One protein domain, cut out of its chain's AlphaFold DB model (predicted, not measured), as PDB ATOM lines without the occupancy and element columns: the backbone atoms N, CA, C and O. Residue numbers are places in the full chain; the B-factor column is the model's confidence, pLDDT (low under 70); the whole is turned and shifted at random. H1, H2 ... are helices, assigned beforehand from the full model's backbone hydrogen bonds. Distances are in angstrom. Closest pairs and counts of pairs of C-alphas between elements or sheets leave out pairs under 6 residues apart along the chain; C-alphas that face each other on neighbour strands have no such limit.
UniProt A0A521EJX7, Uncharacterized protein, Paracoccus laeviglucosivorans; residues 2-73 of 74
ATOM      1  N   ASN A   2     331.270 426.721 454.476       59.38
ATOM      2  CA  ASN A   2     330.248 427.780 454.564       59.38
ATOM      3  C   ASN A   2     330.805 429.048 455.244       59.38
ATOM      4  O   ASN A   2     330.761 430.125 454.660       59.38
ATOM      5  N   ASP A   3     331.503 428.878 456.373       72.88
ATOM      6  CA  ASP A   3     332.184 429.978 457.083       72.88
ATOM      7  C   ASP A   3     333.201 430.732 456.223       72.88
ATOM      8  O   ASP A   3     333.399 431.929 456.392       72.88
ATOM      9  N   ASP A   4     333.840 430.051 455.268       87.00
ATOM     10  CA  ASP A   4     334.853 430.665 454.411       87.00
ATOM     11  C   ASP A   4     334.228 431.550 453.322       87.00
ATOM     12  O   ASP A   4     334.746 432.622 453.012       87.00
ATOM     13  N   LEU A   5     333.075 431.150 452.775       90.88
ATOM     14  CA  LEU A   5     332.306 432.004 451.867       90.88
ATOM     15  C   LEU A   5     331.715 433.205 452.609       90.88
ATOM     16  O   LEU A   5     331.854 434.334 452.140       90.88
ATOM     17  N   VAL A   6     331.093 432.970 453.767       94.62
ATOM     18  CA  VAL A   6     330.527 434.033 454.609       94.62
ATOM     19  C   VAL A   6     331.611 435.041 454.982       94.62
ATOM     20  O   VAL A   6     331.404 436.241 454.827       94.62
ATOM     21  N   LYS A   7     332.806 434.579 455.364       94.88
ATOM     22  CA  LYS A   7     333.946 435.452 455.672       94.88
ATOM     23  C   LYS A   7     334.428 436.251 454.461       94.88
ATOM     24  O   LYS A   7     334.736 437.434 454.601       94.88
ATOM     25  N   ARG A   8     334.478 435.647 453.269       95.31
ATOM     26  CA  ARG A   8     334.813 436.362 452.024       95.31
ATOM     27  C   ARG A   8     333.776 437.436 451.690       95.31
ATOM     28  O   ARG A   8     334.164 438.540 451.311       95.31
ATOM     29  N   LEU A   9     332.491 437.142 451.882       95.75
ATOM     30  CA  LEU A   9     331.401 438.097 451.687       95.75
ATOM     31  C   LEU A   9     331.461 439.239 452.712       95.75
ATOM     32  O   LEU A   9     331.378 440.402 452.329       95.75
ATOM     33  N   ALA A  10     331.688 438.920 453.989       96.88
ATOM     34  CA  ALA A  10     331.870 439.891 455.066       96.88
ATOM     35  C   ALA A  10     333.050 440.835 454.786       96.88
ATOM     36  O   ALA A  10     332.912 442.053 454.884       96.88
ATOM     37  N   ARG A  11     334.192 440.286 454.348       97.38
ATOM     38  CA  ARG A  11     335.371 441.075 453.962       97.38
ATOM     39  C   ARG A  11     335.100 441.969 452.756       97.38
ATOM     40  O   ARG A  11     335.518 443.123 452.748       97.38
ATOM     41  N   ALA A  12     334.407 441.452 451.740       97.25
ATOM     42  CA  ALA A  12     334.030 442.235 450.566       97.25
ATOM     43  C   ALA A  12     333.099 443.396 450.948       97.25
ATOM     44  O   ALA A  12     333.323 444.523 450.510       97.25
ATOM     45  N   TRP A  13     332.119 443.144 451.822       96.56
ATOM     46  CA  TRP A  13     331.242 444.181 452.364       96.56
ATOM     47  C   TRP A  13     332.039 445.246 453.124       96.56
ATOM     48  O   TRP A  13     331.893 446.436 452.850       96.56
ATOM     49  N   ALA A  14     332.930 444.837 454.031       97.12
ATOM     50  CA  ALA A  14     333.807 445.761 454.745       97.12
ATOM     51  C   ALA A  14     334.664 446.596 453.778       97.12
ATOM     52  O   ALA A  14     334.832 447.794 453.981       97.12
ATOM     53  N   GLY A  15     335.157 445.991 452.693       97.75
ATOM     54  CA  GLY A  15     335.895 446.684 451.637       97.75
ATOM     55  C   GLY A  15     335.081 447.757 450.911       97.75
ATOM     56  O   GLY A  15     335.604 448.845 450.685       97.75
ATOM     57  N   ILE A  16     333.805 447.497 450.610       97.38
ATOM     58  CA  ILE A  16     332.892 448.495 450.020       97.38
ATOM     59  C   ILE A  16     332.728 449.704 450.954       97.38
ATOM     60  O   ILE A  16     332.666 450.840 450.490       97.38
ATOM     61  N   GLU A  17     332.715 449.475 452.268       96.94
ATOM     62  CA  GLU A  17     332.641 450.534 453.284       96.94
ATOM     63  C   GLU A  17     334.004 451.170 453.627       96.94
ATOM     64  O   GLU A  17     334.073 452.026 454.509       96.94
ATOM     65  N   GLY A  18     335.092 450.762 452.963       97.25
ATOM     66  CA  GLY A  18     336.445 451.258 453.234       97.25
ATOM     67  C   GLY A  18     337.068 450.747 454.540       97.25
ATOM     68  O   GLY A  18     338.063 451.305 454.984       97.25
ATOM     69  N   LYS A  19     336.504 449.691 455.141       96.81
ATOM     70  CA  LYS A  19     336.860 449.146 456.467       96.81
ATOM     71  C   LYS A  19     337.501 447.755 456.433       96.81
ATOM     72  O   LYS A  19     337.446 446.991 457.400       96.81
ATOM     73  N   ALA A  20     338.068 447.368 455.291       95.94
ATOM     74  CA  ALA A  20     338.672 446.045 455.129       95.94
ATOM     75  C   ALA A  20     339.840 445.809 456.103       95.94
ATOM     76  O   ALA A  20     339.994 444.701 456.612       95.94
ATOM     77  N   ALA A  21     340.633 446.846 456.392       94.81
ATOM     78  CA  ALA A  21     341.770 446.743 457.302       94.81
ATOM     79  C   ALA A  21     341.324 446.497 458.753       94.81
ATOM     80  O   ALA A  21     341.894 445.653 459.439       94.81
ATOM     81  N   GLU A  22     340.279 447.184 459.212       93.94
ATOM     82  CA  GLU A  22     339.701 447.014 460.546       93.94
ATOM     83  C   GLU A  22     339.030 445.651 460.696       93.94
ATOM     84  O   GLU A  22     339.168 445.012 461.741       93.94
ATOM     85  N   PHE A  23     338.344 445.184 459.647       96.06
ATOM     86  CA  PHE A  23     337.804 443.828 459.600       96.06
ATOM     87  C   PHE A  23     338.920 442.786 459.726       96.06
ATOM     88  O   PHE A  23     338.826 441.904 460.578       96.06
ATOM     89  N   ASP A  24     339.986 442.900 458.928       94.94
ATOM     90  CA  ASP A  24     341.109 441.957 458.947       94.94
ATOM     91  C   ASP A  24     341.855 441.995 460.299       94.94
ATOM     92  O   ASP A  24     342.220 440.946 460.835       94.94
ATOM     93  N   ALA A  25     342.018 443.181 460.898       93.38
ATOM     94  CA  ALA A  25     342.619 443.344 462.222       93.38
ATOM     95  C   ALA A  25     341.776 442.685 463.330       93.38
ATOM     96  O   ALA A  25     342.311 441.940 464.153       93.38
ATOM     97  N   CYS A  26     340.454 442.891 463.322       92.81
ATOM     98  CA  CYS A  26     339.545 442.237 464.268       92.81
ATOM     99  C   CYS A  26     339.475 440.718 464.033       92.81
ATOM    100  O   CYS A  26     339.439 439.949 464.990       92.81
ATOM    101  N   ALA A  27     339.540 440.263 462.776       92.00
ATOM    102  CA  ALA A  27     339.553 438.840 462.430       92.00
ATOM    103  C   ALA A  27     340.787 438.101 462.977       92.00
ATOM    104  O   ALA A  27     340.717 436.901 463.243       92.00
ATOM    105  N   ALA A  28     341.918 438.801 463.109       92.25
ATOM    106  CA  ALA A  28     343.160 438.257 463.648       92.25
ATOM    107  C   ALA A  28     343.239 438.333 465.185       92.25
ATOM    108  O   ALA A  28     344.057 437.633 465.784       92.25
ATOM    109  N   ASN A  29     342.406 439.159 465.828       91.31
ATOM    110  CA  ASN A  29     342.440 439.384 467.270       91.31
ATOM    111  C   ASN A  29     341.023 439.396 467.885       91.31
ATOM    112  O   ASN A  29     340.374 440.443 467.924       91.31
ATOM    113  N   PRO A  30     340.570 438.268 468.467       86.06
ATOM    114  CA  PRO A  30     339.246 438.163 469.086       86.06
ATOM    115  C   PRO A  30     339.000 439.161 470.226       86.06
ATOM    116  O   PRO A  30     337.867 439.568 470.463       86.06
ATOM    117  N   VAL A  31     340.054 439.579 470.935       89.19
ATOM    118  CA  VAL A  31     339.940 440.580 472.010       89.19
ATOM    119  C   VAL A  31     339.652 441.963 471.435       89.19
ATOM    120  O   VAL A  31     338.861 442.717 471.997       89.19
ATOM    121  N   GLN A  32     340.261 442.285 470.296       84.62
ATOM    122  CA  GLN A  32     339.972 443.519 469.577       84.62
ATOM    123  C   GLN A  32     338.547 443.508 469.021       84.62
ATOM    124  O   GLN A  32     337.848 444.511 469.140       84.62
ATOM    125  N   ASP A  33     338.082 442.374 468.497       91.94
ATOM    126  CA  ASP A  33     336.706 442.265 468.016       91.94
ATOM    127  C   ASP A  33     335.669 442.384 469.141       91.94
ATOM    128  O   ASP A  33     334.654 443.046 468.962       91.94
ATOM    129  N   MET A  34     335.937 441.849 470.337       87.88
ATOM    130  CA  MET A  34     335.057 442.073 471.496       87.88
ATOM    131  C   MET A  34     334.893 443.560 471.850       87.88
ATOM    132  O   MET A  34     333.869 443.945 472.412       87.88
ATOM    133  N   ARG A  35     335.886 444.398 471.529       88.69
ATOM    134  CA  ARG A  35     335.853 445.842 471.781       88.69
ATOM    135  C   ARG A  35     335.227 446.622 470.625       88.69
ATOM    136  O   ARG A  35     334.385 447.484 470.856       88.69
ATOM    137  N   ASP A  36     335.668 446.342 469.402       88.19
ATOM    138  CA  ASP A  36     335.377 447.161 468.219       88.19
ATOM    139  C   ASP A  36     334.209 446.594 467.388       88.19
ATOM    140  O   ASP A  36     333.584 447.317 466.607       88.19
ATOM    141  N   GLY A  37     333.914 445.300 467.546       88.56
ATOM    142  CA  GLY A  37     332.788 444.575 466.955       88.56
ATOM    143  C   GLY A  37     332.813 444.433 465.436       88.56
ATOM    144  O   GLY A  37     331.816 443.989 464.867       88.56
ATOM    145  N   GLN A  38     333.881 444.850 464.748       90.12
ATOM    146  CA  GLN A  38     333.881 444.954 463.285       90.12
ATOM    147  C   GLN A  38     333.780 443.586 462.609       90.12
ATOM    148  O   GLN A  38     332.966 443.419 461.702       90.12
ATOM    149  N   PHE A  39     334.551 442.595 463.054       93.56
ATOM    150  CA  PHE A  39     334.522 441.267 462.449       93.56
ATOM    151  C   PHE A  39     333.167 440.597 462.686       93.56
ATOM    152  O   PHE A  39     332.484 440.251 461.720       93.56
ATOM    153  N   SER A  40     332.723 440.507 463.943       94.25
ATOM    154  CA  SER A  40     331.424 439.912 464.286       94.25
ATOM    155  C   SER A  40     330.246 440.602 463.586       94.25
ATOM    156  O   SER A  40     329.337 439.926 463.096       94.25
ATOM    157  N   ARG A  41     330.267 441.938 463.459       95.62
ATOM    158  CA  ARG A  41     329.215 442.700 462.767       95.62
ATOM    159  C   ARG A  41     329.120 442.336 461.289       95.62
ATOM    160  O   ARG A  41     328.023 442.047 460.813       95.62
ATOM    161  N   TYR A  42     330.238 442.358 460.562       96.94
ATOM    162  CA  TYR A  42     330.226 442.045 459.131       96.94
ATOM    163  C   TYR A  42     329.921 440.569 458.866       96.94
ATOM    164  O   TYR A  42     329.230 440.266 457.897       96.94
ATOM    165  N   MET A  43     330.365 439.659 459.740       96.56
ATOM    166  CA  MET A  43     329.991 438.242 459.668       96.56
ATOM    167  C   MET A  43     328.477 438.062 459.802       96.56
ATOM    168  O   MET A  43     327.856 437.459 458.929       96.56
ATOM    169  N   PHE A  44     327.862 438.671 460.820       95.81
ATOM    170  CA  PHE A  44     326.411 438.623 461.008       95.81
ATOM    171  C   PHE A  44     325.648 439.200 459.805       95.81
ATOM    172  O   PHE A  44     324.686 438.604 459.321       95.81
ATOM    173  N   GLN A  45     326.090 440.347 459.279       95.94
ATOM    174  CA  GLN A  45     325.474 440.964 458.100       95.94
ATOM    175  C   GLN A  45     325.591 440.078 456.853       95.94
ATOM    176  O   GLN A  45     324.625 439.960 456.096       95.94
ATOM    177  N   ALA A  46     326.740 439.431 456.651       95.88
ATOM    178  CA  ALA A  46     326.950 438.502 455.548       95.88
ATOM    179  C   ALA A  46     326.044 437.264 455.661       95.88
ATOM    180  O   ALA A  46     325.437 436.859 454.667       95.88
ATOM    181  N   GLU A  47     325.888 436.693 456.857       94.62
ATOM    182  CA  GLU A  47     324.965 435.573 457.098       94.62
ATOM    183  C   GLU A  47     323.501 435.968 456.872       94.62
ATOM    184  O   GLU A  47     322.747 435.245 456.212       94.62
ATOM    185  N   GLU A  48     323.090 437.133 457.379       95.69
ATOM    186  CA  GLU A  48     321.740 437.659 457.176       95.69
ATOM    187  C   GLU A  48     321.459 437.881 455.685       95.69
ATOM    188  O   GLU A  48     320.394 437.494 455.197       95.69
ATOM    189  N   LEU A  49     322.421 438.442 454.942       94.50
ATOM    190  CA  LEU A  49     322.311 438.629 453.497       94.50
ATOM    191  C   LEU A  49     322.144 437.283 452.782       94.50
ATOM    192  O   LEU A  49     321.228 437.136 451.970       94.50
ATOM    193  N   MET A  50     322.985 436.295 453.095       94.12
ATOM    194  CA  MET A  50     322.921 434.954 452.500       94.12
ATOM    195  C   MET A  50     321.560 434.289 452.727       94.12
ATOM    196  O   MET A  50     321.017 433.655 451.821       94.12
ATOM    197  N   ARG A  51     320.983 434.452 453.922       92.56
ATOM    198  CA  ARG A  51     319.666 433.899 454.246       92.56
ATOM    199  C   ARG A  51     318.531 434.657 453.557       92.56
ATOM    200  O   ARG A  51     317.654 434.021 452.983       92.56
ATOM    201  N   ARG A  52     318.531 435.994 453.598       95.12
ATOM    202  CA  ARG A  52     317.439 436.814 453.035       95.12
ATOM    203  C   ARG A  52     317.381 436.791 451.514       95.12
ATOM    204  O   ARG A  52     316.297 436.886 450.956       95.12
ATOM    205  N   SER A  53     318.531 436.675 450.859       95.06
ATOM    206  CA  SER A  53     318.619 436.594 449.396       95.06
ATOM    207  C   SER A  53     318.256 435.217 448.839       95.06
ATOM    208  O   SER A  53     318.130 435.077 447.629       95.06
ATOM    209  N   GLY A  54     318.122 434.196 449.692       92.62
ATOM    210  CA  GLY A  54     317.963 432.811 449.252       92.62
ATOM    211  C   GLY A  54     319.268 432.149 448.792       92.62
ATOM    212  O   GLY A  54     319.269 430.942 448.566       92.62
ATOM    213  N   LEU A  55     320.397 432.872 448.756       89.94
ATOM    214  CA  LEU A  55     321.697 432.333 448.333       89.94
ATOM    215  C   LEU A  55     322.126 431.108 449.148       89.94
ATOM    216  O   LEU A  55     322.735 430.190 448.605       89.94
ATOM    217  N   ALA A  56     321.787 431.057 450.440       89.38
ATOM    218  CA  ALA A  56     322.043 429.879 451.269       89.38
ATOM    219  C   ALA A  56     321.321 428.620 450.743       89.38
ATOM    220  O   ALA A  56     321.892 427.527 450.758       89.38
ATOM    221  N   ILE A  57     320.088 428.775 450.254       91.19
ATOM    222  CA  ILE A  57     319.286 427.688 449.680       91.19
ATOM    223  C   ILE A  57     319.862 427.286 448.322       91.19
ATOM    224  O   ILE A  57     320.099 426.100 448.091       91.19
ATOM    225  N   ASP A  58     320.156 428.258 447.458       91.06
ATOM    226  CA  ASP A  58     320.712 428.006 446.125       91.06
ATOM    227  C   ASP A  58     322.053 427.265 446.205       91.06
ATOM    228  O   ASP A  58     322.271 426.269 445.513       91.06
ATOM    229  N   MET A  59     322.929 427.686 447.121       88.31
ATOM    230  CA  MET A  59     324.206 427.023 447.393       88.31
ATOM    231  C   MET A  59     324.029 425.581 447.866       88.31
ATOM    232  O   MET A  59     324.760 424.690 447.425       88.31
ATOM    233  N   HIS A  60     323.058 425.334 448.748       88.44
ATOM    234  CA  HIS A  60     322.753 423.985 449.210       88.44
ATOM    235  C   HIS A  60     322.261 423.098 448.057       88.44
ATOM    236  O   HIS A  60     322.756 421.984 447.879       88.44
ATOM    237  N   GLN A  61     321.358 423.611 447.217       90.88
ATOM    238  CA  GLN A  61     320.854 422.887 446.048       90.88
ATOM    239  C   GLN A  61     321.955 422.590 445.023       90.88
ATOM    240  O   GLN A  61     322.022 421.478 444.500       90.88
ATOM    241  N   MET A  62     322.838 423.555 444.746       89.50
ATOM    242  CA  MET A  62     323.982 423.353 443.852       89.50
ATOM    243  C   MET A  62     324.911 422.252 444.360       89.50
ATOM    244  O   MET A  62     325.365 421.425 443.568       89.50
ATOM    245  N   ARG A  63     325.155 422.200 445.673       87.50
ATOM    246  CA  ARG A  63     325.994 421.165 446.281       87.50
ATOM    247  C   ARG A  63     325.388 419.772 446.127       87.50
ATOM    248  O   ARG A  63     326.077 418.874 445.663       87.50
ATOM    249  N   LEU A  64     324.095 419.617 446.412       88.06
ATOM    250  CA  LEU A  64     323.394 418.342 446.219       88.06
ATOM    251  C   LEU A  64     323.464 417.855 444.764       88.06
ATOM    252  O   LEU A  64     323.659 416.667 444.515       88.06
ATOM    253  N   ARG A  65     323.343 418.770 443.793       89.75
ATOM    254  CA  ARG A  65     323.482 418.440 442.366       89.75
ATOM    255  C   ARG A  65     324.904 418.014 442.005       89.75
ATOM    256  O   ARG A  65     325.064 417.052 441.264       89.75
ATOM    257  N   ALA A  66     325.915 418.714 442.517       86.69
ATOM    258  CA  ALA A  66     327.316 418.382 442.268       86.69
ATOM    259  C   ALA A  66     327.689 417.008 442.848       86.69
ATOM    260  O   ALA A  66     328.304 416.200 442.156       86.69
ATOM    261  N   ASP A  67     327.252 416.715 444.074       83.06
ATOM    262  CA  ASP A  67     327.513 415.433 444.734       83.06
ATOM    263  C   ASP A  67     326.799 414.274 444.005       83.06
ATOM    264  O   ASP A  67     327.390 413.215 443.788       83.06
ATOM    265  N   GLY A  68     325.559 414.485 443.543       80.81
ATOM    266  CA  GLY A  68     324.829 413.504 442.729       80.81
ATOM    267  C   GLY A  68     325.444 413.273 441.341       80.81
ATOM    268  O   GLY A  68     325.471 412.141 440.851       80.81
ATOM    269  N   ALA A  69     325.990 414.319 440.714       75.38
ATOM    270  CA  ALA A  69     326.721 414.203 439.452       75.38
ATOM    271  C   ALA A  69     328.046 413.436 439.621       75.38
ATOM    272  O   ALA A  69     328.418 412.648 438.758       75.38
ATOM    273  N   ALA A  70     328.740 413.615 440.748       72.44
ATOM    274  CA  ALA A  70     329.974 412.888 441.040       72.44
ATOM    275  C   ALA A  70     329.734 411.383 441.260       72.44
ATOM    276  O   ALA A  70     330.532 410.568 440.809       72.44
ATOM    277  N   GLN A  71     328.625 411.003 441.904       67.00
ATOM    278  CA  GLN A  71     328.268 409.595 442.137       67.00
ATOM    279  C   GLN A  71     327.806 408.855 440.877       67.00
ATOM    280  O   GLN A  71     327.895 407.637 440.826       67.00
ATOM    281  N   SER A  72     327.302 409.570 439.873       66.25
ATOM    282  CA  SER A  72     326.860 408.976 438.602       66.25
ATOM    283  C   SER A  72     327.995 408.796 437.585       66.25
ATOM    284  O   SER A  72     327.787 408.171 436.547       66.25
ATOM    285  N   LEU A  73     329.186 409.328 437.881       62.34
ATOM    286  CA  LEU A  73     330.403 409.222 437.067       62.34
ATOM    287  C   LEU A  73     331.452 408.250 437.648       62.34
ATOM    288  O   LEU A  73     332.490 408.055 437.014       62.34
TER     289      LEU A  73
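Overview. This is residues 2 to 73 of the 74 residues of an uncharacterized protein of Paracoccus laeviglucosivorans (UniProt A0A521EJX7). H1, H2 and H4 cross in a small core with short H3 at one side of it, next to H2; after H4 a tight link turns a corner into H5, whose far part, with residues 61 to 73, sticks out as an arm. The printed part has 72 residues with five named helices, H1 to H5 in order, and is all helix. It is loose, radius of gyration of the C-alphas 15.4 A, spanning 49 by 22 by 18 A.

Along the chain. H1, residues 2 to 16, begins at C-alpha 2 (330.248, 427.780, 454.564) and is 21.4 A long. H2 is residues 20 to 28, H3 30 to 36. H4, 38 to 52, measures 21.0 A. H5, 55 to 71, measures 24.5 A and ends at (328.268, 409.595, 442.137).

Arrangement. H1 and H2 form a helical hairpin, C-alphas of Ala 14 and Ala 20 closest at 4.9 A. H1 touches H4, closest C-alphas Ala 10 and Tyr 42, 4.9 A. H2 touches H3 only at the corner, closest C-alphas Cys 26 and Asp 33, 4.7 A. H4 and H5 are close but not clearly touching, closest C-alphas Met 50 and Ala 56, 5.3 A. In each helix every O i to N i+4 pair is within hydrogen-bond range.

Size, cuts and confidence. The printed part has no cut. pLDDT is under 70 at residues 2 and 71 to 73.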